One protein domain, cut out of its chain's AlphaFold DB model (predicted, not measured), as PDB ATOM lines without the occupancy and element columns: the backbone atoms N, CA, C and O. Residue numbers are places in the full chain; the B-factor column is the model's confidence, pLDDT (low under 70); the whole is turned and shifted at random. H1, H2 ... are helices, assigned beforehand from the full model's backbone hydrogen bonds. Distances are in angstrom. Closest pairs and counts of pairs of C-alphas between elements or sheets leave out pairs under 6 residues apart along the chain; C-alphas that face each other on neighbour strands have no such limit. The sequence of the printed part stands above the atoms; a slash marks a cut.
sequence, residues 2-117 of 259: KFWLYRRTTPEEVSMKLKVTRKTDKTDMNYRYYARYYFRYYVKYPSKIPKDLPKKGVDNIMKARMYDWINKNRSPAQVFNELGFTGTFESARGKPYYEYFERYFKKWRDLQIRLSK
ATOM      1  N   LYS A   2     136.301 131.608 113.347       80.75
ATOM      2  CA  LYS A   2     135.658 130.288 113.159       80.75
ATOM      3  C   LYS A   2     136.674 129.135 113.057       80.75
ATOM      4  O   LYS A   2     136.474 128.110 113.697       80.75
ATOM      5  N   PHE A   3     137.784 129.346 112.344       86.25
ATOM      6  CA  PHE A   3     138.867 128.366 112.188       86.25
ATOM      7  C   PHE A   3     139.469 127.899 113.528       86.25
ATOM      8  O   PHE A   3     139.509 126.705 113.804       86.25
ATOM      9  N   TRP A   4     139.850 128.826 114.415       89.31
ATOM     10  CA  TRP A   4     140.381 128.480 115.743       89.31
ATOM     11  C   TRP A   4     139.343 127.793 116.638       89.31
ATOM     12  O   TRP A   4     139.678 126.879 117.381       89.31
ATOM     13  N   LEU A   5     138.062 128.177 116.556       89.50
ATOM     14  CA  LEU A   5     136.986 127.488 117.289       89.50
ATOM     15  C   LEU A   5     136.735 126.063 116.778       89.50
ATOM     16  O   LEU A   5     136.284 125.205 117.543       89.50
ATOM     17  N   TYR A   6     136.951 125.819 115.485       86.00
ATOM     18  CA  TYR A   6     136.853 124.494 114.876       86.00
ATOM     19  C   TYR A   6     138.001 123.594 115.343       86.00
ATOM     20  O   TYR A   6     137.742 122.497 115.826       86.00
ATOM     21  N   ARG A   7     139.238 124.109 115.331       89.50
ATOM     22  CA  ARG A   7     140.437 123.399 115.813       89.50
ATOM     23  C   ARG A   7     140.550 123.266 117.336       89.50
ATOM     24  O   ARG A   7     141.530 122.709 117.806       89.50
ATOM     25  N   ARG A   8     139.573 123.769 118.102       90.25
ATOM     26  CA  ARG A   8     139.580 123.759 119.579       90.25
ATOM     27  C   ARG A   8     140.827 124.414 120.195       90.25
ATOM     28  O   ARG A   8     141.208 124.059 121.300       90.25
ATOM     29  N   THR A   9     141.434 125.369 119.490       93.38
ATOM     30  CA  THR A   9     142.584 126.139 119.990       93.38
ATOM     31  C   THR A   9     142.184 126.847 121.283       93.38
ATOM     32  O   THR A   9     141.108 127.440 121.330       93.38
ATOM     33  N   THR A  10     142.979 126.771 122.345       93.44
ATOM     34  CA  THR A  10     142.556 127.359 123.626       93.44
ATOM     35  C   THR A  10     142.690 128.885 123.599       93.44
ATOM     36  O   THR A  10     143.429 129.437 122.771       93.44
ATOM     37  N   PRO A  11     141.980 129.623 124.471       93.31
ATOM     38  CA  PRO A  11     142.170 131.065 124.571       93.31
ATOM     39  C   PRO A  11     143.625 131.453 124.863       93.31
ATOM     40  O   PRO A  11     144.113 132.423 124.293       93.31
ATOM     41  N   GLU A  12     144.348 130.673 125.662       91.62
ATOM     42  CA  GLU A  12     145.753 130.913 126.006       91.62
ATOM     43  C   GLU A  12     146.646 130.847 124.758       91.62
ATOM     44  O   GLU A  12     147.404 131.780 124.482       91.62
ATOM     45  N   GLU A  13     146.488 129.804 123.938       93.62
ATOM     46  CA  GLU A  13     147.194 129.655 122.659       93.62
ATOM     47  C   GLU A  13     146.864 130.789 121.683       93.62
ATOM     48  O   GLU A  13     147.735 131.303 120.976       93.62
ATOM     49  N   VAL A  14     145.595 131.200 121.632       92.88
ATOM     50  CA  VAL A  14     145.161 132.315 120.788       92.88
ATOM     51  C   VAL A  14     145.751 133.639 121.265       92.88
ATOM     52  O   VAL A  14     146.196 134.433 120.436       92.88
ATOM     53  N   SER A  15     145.798 133.871 122.577       92.38
ATOM     54  CA  SER A  15     146.405 135.068 123.161       92.38
ATOM     55  C   SER A  15     147.889 135.169 122.805       92.38
ATOM     56  O   SER A  15     148.348 136.262 122.474       92.38
ATOM     57  N   MET A  16     148.617 134.044 122.826       91.94
ATOM     58  CA  MET A  16     150.022 133.978 122.409       91.94
ATOM     59  C   MET A  16     150.188 134.273 120.914       91.94
ATOM     60  O   MET A  16     150.993 135.123 120.540       91.94
ATOM     61  N   LYS A  17     149.386 133.637 120.049       92.88
ATOM     62  CA  LYS A  17     149.456 133.838 118.585       92.88
ATOM     63  C   LYS A  17     149.122 135.265 118.157       92.88
ATOM     64  O   LYS A  17     149.722 135.777 117.219       92.88
ATOM     65  N   LEU A  18     148.175 135.900 118.844       90.56
ATOM     66  CA  LEU A  18     147.809 137.300 118.623       90.56
ATOM     67  C   LEU A  18     148.765 138.292 119.292       90.56
ATOM     68  O   LEU A  18     148.587 139.494 119.114       90.56
ATOM     69  N   LYS A  19     149.742 137.807 120.073       90.50
ATOM     70  CA  LYS A  19     150.672 138.630 120.855       90.50
ATOM     71  C   LYS A  19     149.936 139.674 121.707       90.50
ATOM     72  O   LYS A  19     150.318 140.839 121.744       90.50
ATOM     73  N   VAL A  20     148.856 139.264 122.377       87.06
ATOM     74  CA  VAL A  20     148.081 140.159 123.254       87.06
ATOM     75  C   VAL A  20     148.910 140.458 124.498       87.06
ATOM     76  O   VAL A  20     149.010 139.627 125.399       87.06
ATOM     77  N   THR A  21     149.509 141.645 124.544       77.94
ATOM     78  CA  THR A  21     150.373 142.085 125.649       77.94
ATOM     79  C   THR A  21     149.582 142.735 126.782       77.94
ATOM     80  O   THR A  21     149.925 142.560 127.948       77.94
ATOM     81  N   ARG A  22     148.482 143.436 126.470       80.81
ATOM     82  CA  ARG A  22     147.623 144.114 127.455       80.81
ATOM     83  C   ARG A  22     146.220 143.512 127.475       80.81
ATOM     84  O   ARG A  22     145.371 143.834 126.652       80.81
ATOM     85  N   LYS A  23     145.949 142.662 128.469       72.31
ATOM     86  CA  LYS A  23     144.678 141.918 128.623       72.31
ATOM     87  C   LYS A  23     143.489 142.755 129.121       72.31
ATOM     88  O   LYS A  23     142.490 142.196 129.563       72.31
ATOM     89  N   THR A  24     143.581 144.078 129.065       77.81
ATOM     90  CA  THR A  24     142.517 145.006 129.481       77.81
ATOM     91  C   THR A  24     142.355 146.189 128.527       77.81
ATOM     92  O   THR A  24     141.406 146.963 128.677       77.81
ATOM     93  N   ASP A  25     143.228 146.322 127.527       82.56
ATOM     94  CA  ASP A  25     143.249 147.478 126.640       82.56
ATOM     95  C   ASP A  25     142.186 147.351 125.547       82.56
ATOM     96  O   ASP A  25     142.384 146.741 124.499       82.56
ATOM     97  N   LYS A  26     141.021 147.955 125.789       81.00
ATOM     98  CA  LYS A  26     139.888 147.922 124.858       81.00
ATOM     99  C   LYS A  26     140.165 148.643 123.532       81.00
ATOM    100  O   LYS A  26     139.368 148.474 122.607       81.00
ATOM    101  N   THR A  27     141.237 149.429 123.423       82.81
ATOM    102  CA  THR A  27     141.614 150.112 122.176       82.81
ATOM    103  C   THR A  27     142.407 149.189 121.246       82.81
ATOM    104  O   THR A  27     142.202 149.230 120.027       82.81
ATOM    105  N   ASP A  28     143.179 148.250 121.805       86.94
ATOM    106  CA  ASP A  28     143.930 147.246 121.052       86.94
ATOM    107  C   ASP A  28     142.987 146.319 120.252       86.94
ATOM    108  O   ASP A  28     142.061 145.684 120.775       86.94
ATOM    109  N   MET A  29     143.202 146.255 118.934       87.25
ATOM    110  CA  MET A  29     142.443 145.382 118.035       87.25
ATOM    111  C   MET A  29     142.669 143.897 118.343       87.25
ATOM    112  O   MET A  29     141.710 143.119 118.290       87.25
ATOM    113  N   ASN A  30     143.892 143.508 118.711       90.25
ATOM    114  CA  ASN A  30     144.234 142.125 119.038       90.25
ATOM    115  C   ASN A  30     143.543 141.698 120.330       90.25
ATOM    116  O   ASN A  30     142.904 140.642 120.360       90.25
ATOM    117  N   TYR A  31     143.565 142.550 121.360       90.12
ATOM    118  CA  TYR A  31     142.797 142.316 122.581       90.12
ATOM    119  C   TYR A  31     141.289 142.226 122.315       90.12
ATOM    120  O   TYR A  31     140.644 141.281 122.770       90.12
ATOM    121  N   ARG A  32     140.699 143.146 121.536       90.12
ATOM    122  CA  ARG A  32     139.262 143.091 121.200       90.12
ATOM    123  C   ARG A  32     138.887 141.798 120.483       90.12
ATOM    124  O   ARG A  32     137.849 141.200 120.785       90.12
ATOM    125  N   TYR A  33     139.713 141.356 119.538       91.12
ATOM    126  CA  TYR A  33     139.504 140.088 118.853       91.12
ATOM    127  C   TYR A  33     139.620 138.908 119.831       91.12
ATOM    128  O   TYR A  33     138.745 138.036 119.846       91.12
ATOM    129  N   TYR A  34     140.657 138.898 120.672       93.12
ATOM    130  CA  TYR A  34     140.875 137.878 121.695       93.12
ATOM    131  C   TYR A  34     139.709 137.795 122.684       93.12
ATOM    132  O   TYR A  34     139.181 136.711 122.895       93.12
ATOM    133  N   ALA A  35     139.236 138.919 123.223       90.81
ATOM    134  CA  ALA A  35     138.129 138.956 124.176       90.81
ATOM    135  C   ALA A  35     136.841 138.364 123.579       90.81
ATOM    136  O   ALA A  35     136.145 137.571 124.220       90.81
ATOM    137  N   ARG A  36     136.548 138.668 122.305       91.94
ATOM    138  CA  ARG A  36     135.440 138.025 121.583       91.94
ATOM    139  C   ARG A  36     135.685 136.521 121.420       91.94
ATOM    140  O   ARG A  36     134.734 135.742 121.487       91.94
ATOM    141  N   TYR A  37     136.928 136.109 121.157       94.00
ATOM    142  CA  TYR A  37     137.298 134.702 120.962       94.00
ATOM    143  C   TYR A  37     137.140 133.901 122.241       94.00
ATOM    144  O   TYR A  37     136.433 132.898 122.225       94.00
ATOM    145  N   TYR A  38     137.711 134.404 123.329       93.12
ATOM    146  CA  TYR A  38     137.572 133.895 124.684       93.12
ATOM    147  C   TYR A  38     136.101 133.619 125.011       93.12
ATOM    148  O   TYR A  38     135.729 132.491 125.327       93.12
ATOM    149  N   PHE A  39     135.234 134.620 124.815       93.06
ATOM    150  CA  PHE A  39     133.803 134.468 125.063       93.06
ATOM    151  C   PHE A  39     133.173 133.364 124.199       93.06
ATOM    152  O   PHE A  39     132.504 132.470 124.714       93.06
ATOM    153  N   ARG A  40     133.411 133.375 122.880       93.31
ATOM    154  CA  ARG A  40     132.834 132.368 121.969       93.31
ATOM    155  C   ARG A  40     133.361 130.957 122.221       93.31
ATOM    156  O   ARG A  40     132.624 130.000 121.993       93.31
ATOM    157  N   TYR A  41     134.609 130.823 122.659       94.31
ATOM    158  CA  TYR A  41     135.216 129.538 122.982       94.31
ATOM    159  C   TYR A  41     134.484 128.884 124.150       94.31
ATOM    160  O   TYR A  41     133.995 127.766 124.008       94.31
ATOM    161  N   TYR A  42     134.299 129.608 125.254       93.19
ATOM    162  CA  TYR A  42     133.614 129.063 126.427       93.19
ATOM    163  C   TYR A  42     132.103 128.923 126.247       93.19
ATOM    164  O   TYR A  42     131.516 127.990 126.784       93.19
ATOM    165  N   VAL A  43     131.474 129.749 125.402       92.00
ATOM    166  CA  VAL A  43     130.100 129.473 124.945       92.00
ATOM    167  C   VAL A  43     130.045 128.147 124.184       92.00
ATOM    168  O   VAL A  43     129.067 127.416 124.300       92.00
ATOM    169  N   LYS A  44     131.069 127.802 123.393       90.31
ATOM    170  CA  LYS A  44     131.104 126.538 122.646       90.31
ATOM    171  C   LYS A  44     131.433 125.330 123.530       90.31
ATOM    172  O   LYS A  44     130.868 124.262 123.290       90.31
ATOM    173  N   TYR A  45     132.308 125.511 124.517       89.06
ATOM    174  CA  TYR A  45     132.856 124.471 125.390       89.06
ATOM    175  C   TYR A  45     132.661 124.836 126.878       89.06
ATOM    176  O   TYR A  45     133.629 125.179 127.558       89.06
ATOM    177  N   PRO A  46     131.421 124.783 127.402       87.25
ATOM    178  CA  PRO A  46     131.112 125.253 128.756       87.25
ATOM    179  C   PRO A  46     131.788 124.430 129.862       87.25
ATOM    180  O   PRO A  46     132.175 124.985 130.884       87.25
ATOM    181  N   SER A  47     132.041 123.138 129.639       85.00
ATOM    182  CA  SER A  47     132.796 122.283 130.572       85.00
ATOM    183  C   SER A  47     134.268 122.683 130.749       85.00
ATOM    184  O   SER A  47     134.960 122.133 131.602       85.00
ATOM    185  N   LYS A  48     134.772 123.620 129.935       88.56
ATOM    186  CA  LYS A  48     136.143 124.141 130.004       88.56
ATOM    187  C   LYS A  48     136.235 125.517 130.662       88.56
ATOM    188  O   LYS A  48     137.334 126.055 130.709       88.56
ATOM    189  N   ILE A  49     135.123 126.096 131.129       89.81
ATOM    190  CA  ILE A  49     135.132 127.408 131.791       89.81
ATOM    191  C   ILE A  49     136.130 127.385 132.968       89.81
ATOM    192  O   ILE A  49     136.083 126.454 133.776       89.81
ATOM    193  N   PRO A  50     137.027 128.383 133.084       88.12
ATOM    194  CA  PRO A  50     137.967 128.460 134.197       88.12
ATOM    195  C   PRO A  50     137.237 128.602 135.536       88.12
ATOM    196  O   PRO A  50     136.233 129.312 135.635       88.12
ATOM    197  N   LYS A  51     137.745 127.932 136.576       85.50
ATOM    198  CA  LYS A  51     137.123 127.915 137.914       85.50
ATOM    199  C   LYS A  51     137.199 129.269 138.625       85.50
ATOM    200  O   LYS A  51     136.360 129.566 139.465       85.50
ATOM    201  N   ASP A  52     138.201 130.067 138.282       87.81
ATOM    202  CA  ASP A  52     138.509 131.394 138.816       87.81
ATOM    203  C   ASP A  52     137.746 132.526 138.108       87.81
ATOM    204  O   ASP A  52     137.846 133.692 138.495       87.81
ATOM    205  N   LEU A  53     136.954 132.211 137.078       87.94
ATOM    206  CA  LEU A  53     136.198 133.225 136.358       87.94
ATOM    207  C   LEU A  53     135.134 133.864 137.276       87.94
ATOM    208  O   LEU A  53     134.338 133.140 137.880       87.94
ATOM    209  N   PRO A  54     135.022 135.208 137.333       90.69
ATOM    210  CA  PRO A  54     133.996 135.862 138.136       90.69
ATOM    211  C   PRO A  54     132.591 135.381 137.766       90.69
ATOM    212  O   PRO A  54     132.274 135.241 136.580       90.69
ATOM    213  N   LYS A  55     131.714 135.223 138.767       88.88
ATOM    214  CA  LYS A  55     130.341 134.712 138.592       88.88
ATOM    215  C   LYS A  55     129.581 135.408 137.459       88.88
ATOM    216  O   LYS A  55     129.002 134.747 136.608       88.88
ATOM    217  N   LYS A  56     129.683 136.739 137.364       90.19
ATOM    218  CA  LYS A  56     129.073 137.531 136.278       90.19
ATOM    219  C   LYS A  56     129.567 137.119 134.881       90.19
ATOM    220  O   LYS A  56     128.803 137.143 133.920       90.19
ATOM    221  N   GLY A  57     130.846 136.766 134.752       89.94
ATOM    222  CA  GLY A  57     131.431 136.261 133.509       89.94
ATOM    223  C   GLY A  57     130.878 134.886 133.138       89.94
ATOM    224  O   GLY A  57     130.450 134.692 131.998       89.94
ATOM    225  N   VAL A  58     130.816 133.977 134.115       91.94
ATOM    226  CA  VAL A  58     130.200 132.648 133.962       91.94
ATOM    227  C   VAL A  58     128.730 132.776 133.555       91.94
ATOM    228  O   VAL A  58     128.324 132.188 132.555       91.94
ATOM    229  N   ASP A  59     127.957 133.614 134.249       92.75
ATOM    230  CA  ASP A  59     126.539 133.861 133.966       92.75
ATOM    231  C   ASP A  59     126.312 134.331 132.526       92.75
ATOM    232  O   ASP A  59     125.417 133.835 131.840       92.75
ATOM    233  N   ASN A  60     127.135 135.261 132.036       92.88
ATOM    234  CA  ASN A  60     127.025 135.767 130.667       92.88
ATOM    235  C   ASN A  60     127.309 134.679 129.622       92.88
ATOM    236  O   ASN A  60     126.585 134.578 128.627       92.88
ATOM    237  N   ILE A  61     128.338 133.855 129.850       93.69
ATOM    238  CA  ILE A  61     128.685 132.730 128.972       93.69
ATOM    239  C   ILE A  61     127.549 131.703 128.965       93.69
ATOM    240  O   ILE A  61     127.063 131.323 127.898       93.69
ATOM    241  N   MET A  62     127.081 131.298 130.144       93.94
ATOM    242  CA  MET A  62     126.039 130.283 130.292       93.94
ATOM    243  C   MET A  62     124.687 130.758 129.764       93.94
ATOM    244  O   MET A  62     123.972 129.987 129.123       93.94
ATOM    245  N   LYS A  63     124.353 132.043 129.930       91.94
ATOM    246  CA  LYS A  63     123.161 132.648 129.325       91.94
ATOM    247  C   LYS A  63     123.222 132.583 127.800       91.94
ATOM    248  O   LYS A  63     122.256 132.140 127.184       91.94
ATOM    249  N   ALA A  64     124.342 132.978 127.192       91.69
ATOM    250  CA  ALA A  64     124.519 132.897 125.742       91.69
ATOM    251  C   ALA A  64     124.462 131.446 125.239       91.69
ATOM    252  O   ALA A  64     123.776 131.158 124.259       91.69
ATOM    253  N   ARG A  65     125.104 130.513 125.950       93.00
ATOM    254  CA  ARG A  65     125.068 129.088 125.609       93.00
ATOM    255  C   ARG A  65     123.658 128.497 125.707       93.00
ATOM    256  O   ARG A  65     123.248 127.753 124.826       93.00
ATOM    257  N   MET A  66     122.883 128.880 126.713       91.50
ATOM    258  CA  MET A  66     121.495 128.444 126.852       91.50
ATOM    259  C   MET A  66     120.611 128.888 125.676       91.50
ATOM    260  O   MET A  66     119.803 128.091 125.203       91.50
ATOM    261  N   TYR A  67     120.776 130.116 125.166       88.06
ATOM    262  CA  TYR A  67     120.093 130.543 123.936       88.06
ATOM    263  C   TYR A  67     120.487 129.667 122.742       88.06
ATOM    264  O   TYR A  67     119.627 129.227 121.985       88.06
ATOM    265  N   ASP A  68     121.777 129.362 122.620       89.25
ATOM    266  CA  ASP A  68     122.316 128.478 121.589       89.25
ATOM    267  C   ASP A  68     121.710 127.064 121.650       89.25
ATOM    268  O   ASP A  68     121.348 126.503 120.615       89.25
ATOM    269  N   TRP A  69     121.569 126.490 122.849       91.25
ATOM    270  CA  TRP A  69     120.942 125.180 123.058       91.25
ATOM    271  C   TRP A  69     119.465 125.159 122.678       91.25
ATOM    272  O   TRP A  69     119.022 124.206 122.039       91.25
ATOM    273  N   ILE A  70     118.716 126.201 123.051       85.31
ATOM    274  CA  ILE A  70     117.295 126.338 122.708       85.31
ATOM    275  C   ILE A  70     117.132 126.459 121.191       85.31
ATOM    276  O   ILE A  70     116.365 125.704 120.599       85.31
ATOM    277  N   ASN A  71     117.895 127.347 120.548       81.31
ATOM    278  CA  ASN A  71     117.800 127.584 119.104       81.31
ATOM    279  C   ASN A  71     118.177 126.351 118.273       81.31
ATOM    280  O   ASN A  71     117.639 126.147 117.192       81.31
ATOM    281  N   LYS A  72     119.096 125.519 118.776       84.06
ATOM    282  CA  LYS A  72     119.506 124.263 118.128       84.06
ATOM    283  C   LYS A  72     118.646 123.064 118.536       84.06
ATOM    284  O   LYS A  72     119.012 121.942 118.200       84.06
ATOM    285  N   ASN A  73     117.567 123.291 119.290       77.88
ATOM    286  CA  ASN A  73     116.691 122.259 119.842       77.88
ATOM    287  C   ASN A  73     117.466 121.087 120.472       77.88
ATOM    288  O   ASN A  73     117.173 119.917 120.230       77.88
ATOM    289  N   ARG A  74     118.514 121.396 121.249       83.75
ATOM    290  CA  ARG A  74     119.245 120.361 121.989       83.75
ATOM    291  C   ARG A  74     118.292 119.646 122.946       83.75
ATOM    292  O   ARG A  74     117.317 120.241 123.398       83.75
ATOM    293  N   SER A  75     118.564 118.382 123.249       84.44
ATOM    294  CA  SER A  75     117.831 117.662 124.292       84.44
ATOM    295  C   SER A  75     118.473 117.882 125.669       84.44
ATOM    296  O   SER A  75     119.682 118.128 125.752       84.44
ATOM    297  N   PRO A  76     117.714 117.728 126.769       86.94
ATOM    298  CA  PRO A  76     118.262 117.716 128.122       86.94
ATOM    299  C   PRO A  76     119.473 116.799 128.291       86.94
ATOM    300  O   PRO A  76     120.495 117.241 128.800       86.94
ATOM    301  N   ALA A  77     119.411 115.565 127.786       83.38
ATOM    302  CA  ALA A  77     120.526 114.625 127.874       83.38
ATOM    303  C   ALA A  77     121.781 115.128 127.134       83.38
ATOM    304  O   ALA A  77     122.894 115.018 127.646       83.38
ATOM    305  N   GLN A  78     121.617 115.741 125.955       87.50
ATOM    306  CA  GLN A  78     122.739 116.329 125.217       87.50
ATOM    307  C   GLN A  78     123.376 117.489 125.988       87.50
ATOM    308  O   GLN A  78     124.599 117.569 126.068       87.50
ATOM    309  N   VAL A  79     122.564 118.372 126.572       90.25
ATOM    310  CA  VAL A  79     123.064 119.493 127.381       90.25
ATOM    311  C   VAL A  79     123.760 119.004 128.649       90.25
ATOM    312  O   VAL A  79     124.820 119.520 128.995       90.25
ATOM    313  N   PHE A  80     123.206 117.984 129.304       88.44
ATOM    314  CA  PHE A  80     123.788 117.357 130.490       88.44
ATOM    315  C   PHE A  80     125.202 116.824 130.212       88.44
ATOM    316  O   PHE A  80     126.148 117.160 130.926       88.44
ATOM    317  N   ASN A  81     125.370 116.107 129.096       88.44
ATOM    318  CA  ASN A  81     126.668 115.598 128.658       88.44
ATOM    319  C   ASN A  81     127.630 116.723 128.231       88.44
ATOM    320  O   ASN A  81     128.818 116.673 128.536       88.44
ATOM    321  N   GLU A  82     127.144 117.763 127.540       89.00
ATOM    322  CA  GLU A  82     127.976 118.907 127.125       89.00
ATOM    323  C   GLU A  82     128.510 119.725 128.316       89.00
ATOM    324  O   GLU A  82     129.582 120.330 128.221       89.00
ATOM    325  N   LEU A  83     127.788 119.723 129.440       89.31
ATOM    326  CA  LEU A  83     128.238 120.294 130.712       89.31
ATOM    327  C   LEU A  83     129.272 119.418 131.436       89.31
ATOM    328  O   LEU A  83     129.866 119.864 132.413       89.31
ATOM    329  N   GLY A  84     129.539 118.212 130.929       87.88
ATOM    330  CA  GLY A  84     130.487 117.266 131.513       87.88
ATOM    331  C   GLY A  84     129.907 116.447 132.664       87.88
ATOM    332  O   GLY A  84     130.671 115.840 133.413       87.88
ATOM    333  N   PHE A  85     128.582 116.427 132.829       88.12
ATOM    334  CA  PHE A  85     127.943 115.534 133.786       88.12
ATOM    335  C   PHE A  85     127.827 114.117 133.220       88.12
ATOM    336  O   PHE A  85     127.727 113.910 132.013       88.12
ATOM    337  N   THR A  86     127.834 113.140 134.120       86.25
ATOM    338  CA  THR A  86     127.649 111.714 133.838       86.25
ATOM    339  C   THR A  86     126.654 111.134 134.842       86.25
ATOM    340  O   THR A  86     126.437 111.724 135.904       86.25
ATOM    341  N   GLY A  87     126.041 109.995 134.514       84.00
ATOM    342  CA  GLY A  87     125.016 109.370 135.357       84.00
ATOM    343  C   GLY A  87     123.638 110.020 135.205       84.00
ATOM    344  O   GLY A  87     123.291 110.515 134.133       84.00
ATOM    345  N   THR A  88     122.835 109.986 136.268       86.25
ATOM    346  CA  THR A  88     121.475 110.550 136.281       86.25
ATOM    347  C   THR A  88     121.485 112.049 136.569       86.25
ATOM    348  O   THR A  88     122.443 112.572 137.145       86.25
ATOM    349  N   PHE A  89     120.406 112.754 136.219       83.56
ATOM    350  CA  PHE A  89     120.296 114.195 136.473       83.56
ATOM    351  C   PHE A  89     120.380 114.517 137.966       83.56
ATOM    352  O   PHE A  89     121.081 115.444 138.368       83.56
ATOM    353  N   GLU A  90     119.750 113.694 138.798       83.88
ATOM    354  CA  GLU A  90     119.750 113.811 140.253       83.88
ATOM    355  C   GLU A  90     121.167 113.725 140.828       83.88
ATOM    356  O   GLU A  90     121.510 114.491 141.728       83.88
ATOM    357  N   SER A  91     122.017 112.860 140.262       85.06
ATOM    358  CA  SER A  91     123.398 112.653 140.722       85.06
ATOM    359  C   SER A  91     124.324 113.858 140.496       85.06
ATOM    360  O   SER A  91     125.429 113.916 141.041       85.06
ATOM    361  N   ALA A  92     123.900 114.827 139.679       85.50
ATOM    362  CA  ALA A  92     124.654 116.047 139.416       85.50
ATOM    363  C   ALA A  92     124.209 117.242 140.273       85.50
ATOM    364  O   ALA A  92     124.830 118.305 140.181       85.50
ATOM    365  N   ARG A  93     123.196 117.083 141.138       86.12
ATOM    366  CA  ARG A  93     122.784 118.139 142.074       86.12
ATOM    367  C   ARG A  93     123.963 118.595 142.934       86.12
ATOM    368  O   ARG A  93     124.726 117.787 143.450       86.12
ATOM    369  N   GLY A  94     124.121 119.910 143.054       82.12
ATOM    370  CA  GLY A  94     125.227 120.531 143.789       82.12
ATOM    371  C   GLY A  94     126.561 120.596 143.031       82.12
ATOM    372  O   GLY A  94     127.477 121.266 143.503       82.12
ATOM    373  N   LYS A  95     126.694 119.974 141.847       86.25
ATOM    374  CA  LYS A  95     127.907 120.115 141.023       86.25
ATOM    375  C   LYS A  95     127.975 121.503 140.362       86.25
ATOM    376  O   LYS A  95     126.934 122.101 140.064       86.25
ATOM    377  N   PRO A  96     129.188 122.013 140.066       84.19
ATOM    378  CA  PRO A  96     129.356 123.252 139.313       84.19
ATOM    379  C   PRO A  96     128.558 123.233 138.010       84.19
ATOM    380  O   PRO A  96     128.506 122.223 137.316       84.19
ATOM    381  N   TYR A  97     127.945 124.367 137.685       85.44
ATOM    382  CA  TYR A  97     127.111 124.586 136.499       85.44
ATOM    383  C   TYR A  97     125.765 123.843 136.443       85.44
ATOM    384  O   TYR A  97     124.991 124.084 135.512       85.44
ATOM    385  N   TYR A  98     125.433 123.002 137.430       89.44
ATOM    386  CA  TYR A  98     124.167 122.261 137.440       89.44
ATOM    387  C   TYR A  98     122.951 123.196 137.518       89.44
ATOM    388  O   TYR A  98     121.948 122.967 136.846       89.44
ATOM    389  N   GLU A  99     123.068 124.334 138.209       90.81
ATOM    390  CA  GLU A  99     122.004 125.349 138.236       90.81
ATOM    391  C   GLU A  99     121.619 125.860 136.831       90.81
ATOM    392  O   GLU A  99     120.462 126.194 136.573       90.81
ATOM    393  N   TYR A 100     122.563 125.903 135.883       91.19
ATOM    394  CA  TYR A 100     122.272 126.328 134.512       91.19
ATOM    395  C   TYR A 100     121.594 125.217 133.716       91.19
ATOM    396  O   TYR A 100     120.744 125.517 132.873       91.19
ATOM    397  N   PHE A 101     121.932 123.953 134.000       92.06
ATOM    398  CA  PHE A 101     121.201 122.808 133.469       92.06
ATOM    399  C   PHE A 101     119.737 122.851 133.912       92.06
ATOM    400  O   PHE A 101     118.859 122.761 133.061       92.06
ATOM    401  N   GLU A 102     119.457 123.089 135.196       90.94
ATOM    402  CA  GLU A 102     118.079 123.187 135.701       90.94
ATOM    403  C   GLU A 102     117.296 124.327 135.043       90.94
ATOM    404  O   GLU A 102     116.162 124.141 134.590       90.94
ATOM    405  N   ARG A 103     117.914 125.511 134.921       91.81
ATOM    406  CA  ARG A 103     117.302 126.658 134.229       91.81
ATOM    407  C   ARG A 103     116.992 126.339 132.767       91.81
ATOM    408  O   ARG A 103     115.919 126.697 132.278       91.81
ATOM    409  N   TYR A 104     117.912 125.674 132.071       90.56
ATOM    410  CA  TYR A 104     117.702 125.234 130.696       90.56
ATOM    411  C   TYR A 104     116.595 124.176 130.607       90.56
ATOM    412  O   TYR A 104     115.692 124.324 129.788       90.56
ATOM    413  N   PHE A 105     116.621 123.157 131.467       85.94
ATOM    414  CA  PHE A 105     115.644 122.070 131.498       85.94
ATOM    415  C   PHE A 105     114.225 122.602 131.699       85.94
ATOM    416  O   PHE A 105     113.315 122.220 130.964       85.94
ATOM    417  N   LYS A 106     114.052 123.564 132.615       87.50
ATOM    418  CA  LYS A 106     112.782 124.272 132.814       87.50
ATOM    419  C   LYS A 106     112.318 124.972 131.533       87.50
ATOM    420  O   LYS A 106     111.208 124.729 131.075       87.50
ATOM    421  N   LYS A 107     113.184 125.773 130.899       84.00
ATOM    422  CA  LYS A 107     112.846 126.473 129.644       84.00
ATOM    423  C   LYS A 107     112.534 125.524 128.490       84.00
ATOM    424  O   LYS A 107     111.649 125.815 127.691       84.00
ATOM    425  N   TRP A 108     113.275 124.425 128.384       81.38
ATOM    426  CA  TRP A 108     113.049 123.401 127.374       81.38
ATOM    427  C   TRP A 108     111.700 122.716 127.601       81.38
ATOM    428  O   TRP A 108     110.922 122.613 126.660       81.38
ATOM    429  N   ARG A 109     111.359 122.361 128.847       77.31
ATOM    430  CA  ARG A 109     110.042 121.815 129.207       77.31
ATOM    431  C   ARG A 109     108.912 122.789 128.868       77.31
ATOM    432  O   ARG A 109     107.949 122.388 128.225       77.31
ATOM    433  N   ASP A 110     109.056 124.068 129.212       80.06
ATOM    434  CA  ASP A 110     108.080 125.112 128.866       80.06
ATOM    435  C   ASP A 110     107.942 125.299 127.345       80.06
ATOM    436  O   ASP A 110     106.872 125.640 126.840       80.06
ATOM    437  N   LEU A 111     109.028 125.112 126.588       74.56
ATOM    438  CA  LEU A 111     108.996 125.127 125.128       74.56
ATOM    439  C   LEU A 111     108.262 123.900 124.579       74.56
ATOM    440  O   LEU A 111     107.395 124.074 123.733       74.56
ATOM    441  N   GLN A 112     108.539 122.697 125.091       71.00
ATOM    442  CA  GLN A 112     107.827 121.482 124.685       71.00
ATOM    443  C   GLN A 112     106.331 121.583 124.987       71.00
ATOM    444  O   GLN A 112     105.529 121.281 124.118       71.00
ATOM    445  N   ILE A 113     105.948 122.103 126.160       70.19
ATOM    446  CA  ILE A 113     104.540 122.341 126.519       70.19
ATOM    447  C   ILE A 113     103.879 123.337 125.555       70.19
ATOM    448  O   ILE A 113     102.710 123.187 125.208       70.19
ATOM    449  N   ARG A 114     104.600 124.383 125.133       66.81
ATOM    450  CA  ARG A 114     104.083 125.357 124.160       66.81
ATOM    451  C   ARG A 114     103.972 124.779 122.754       66.81
ATOM    452  O   ARG A 114     103.026 125.121 122.063       66.81
ATOM    453  N   LEU A 115     104.908 123.928 122.346       61.91
ATOM    454  CA  LEU A 115     104.890 123.255 121.046       61.91
ATOM    455  C   LEU A 115     103.863 122.115 120.994       61.91
ATOM    456  O   LEU A 115     103.304 121.855 119.936       61.91
ATOM    457  N   SER A 116     103.581 121.460 122.124       53.50
ATOM    458  CA  SER A 116     102.568 120.404 122.235       53.50
ATOM    459  C   SER A 116     101.142 120.946 122.346       53.50
ATOM    460  O   SER A 116     100.185 120.189 122.220       53.50
ATOM    461  N   LYS A 117     100.981 122.243 122.627       47.81
ATOM    462  CA  LYS A 117      99.684 122.917 122.648       47.81
ATOM    463  C   LYS A 117      99.436 123.539 121.270       47.81
ATOM    464  O   LYS A 117     100.250 124.356 120.840       47.81
TER     465      LYS A 117
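What this domain is: This is residues 2 to 117 of the 259 residues of the protein "RxLR effector protein" of Phytophthora megakarya (UniProt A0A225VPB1). Helical hairpins H5 with H6 and H2 with H3 make opposite ends of an elongated body, with H4 between; residues 112 to 117 stick out. The printed part has 116 residues with six named helices, H1 to H6 in order, and is all helix. It is only just loose, close to compact, with radius of gyration of the C-alphas 16.3 A and spans 51 by 29 by 26 A.

Where its parts are: H6, residues 98 to 116, measures 26.5 A, ending at C-alpha 116, (102.568, 120.404, 122.235). H4 is residues 55 to 71, H3 29 to 44, H5 76 to 82, H2 11 to 17 and H1 2 to 6, from C-alpha 2, (135.658, 130.288, 113.159).

How they stand to each other: H6 touches H4 with residues 100 to 108 alone, closest C-alphas Tyr 104 and Met 66, 6.3 A. H3 touches H4 with residues 39 to 44 alone, closest C-alphas Val 43 and Arg 65, 5.1 A. In H1 to H6 every O i to N i+4 pair is within hydrogen-bond range.

The domain as a whole: The printed part has no cut. Links H2 to H3 and H5 to H6 are long. Residues 114 to 117 have pLDDT under 70.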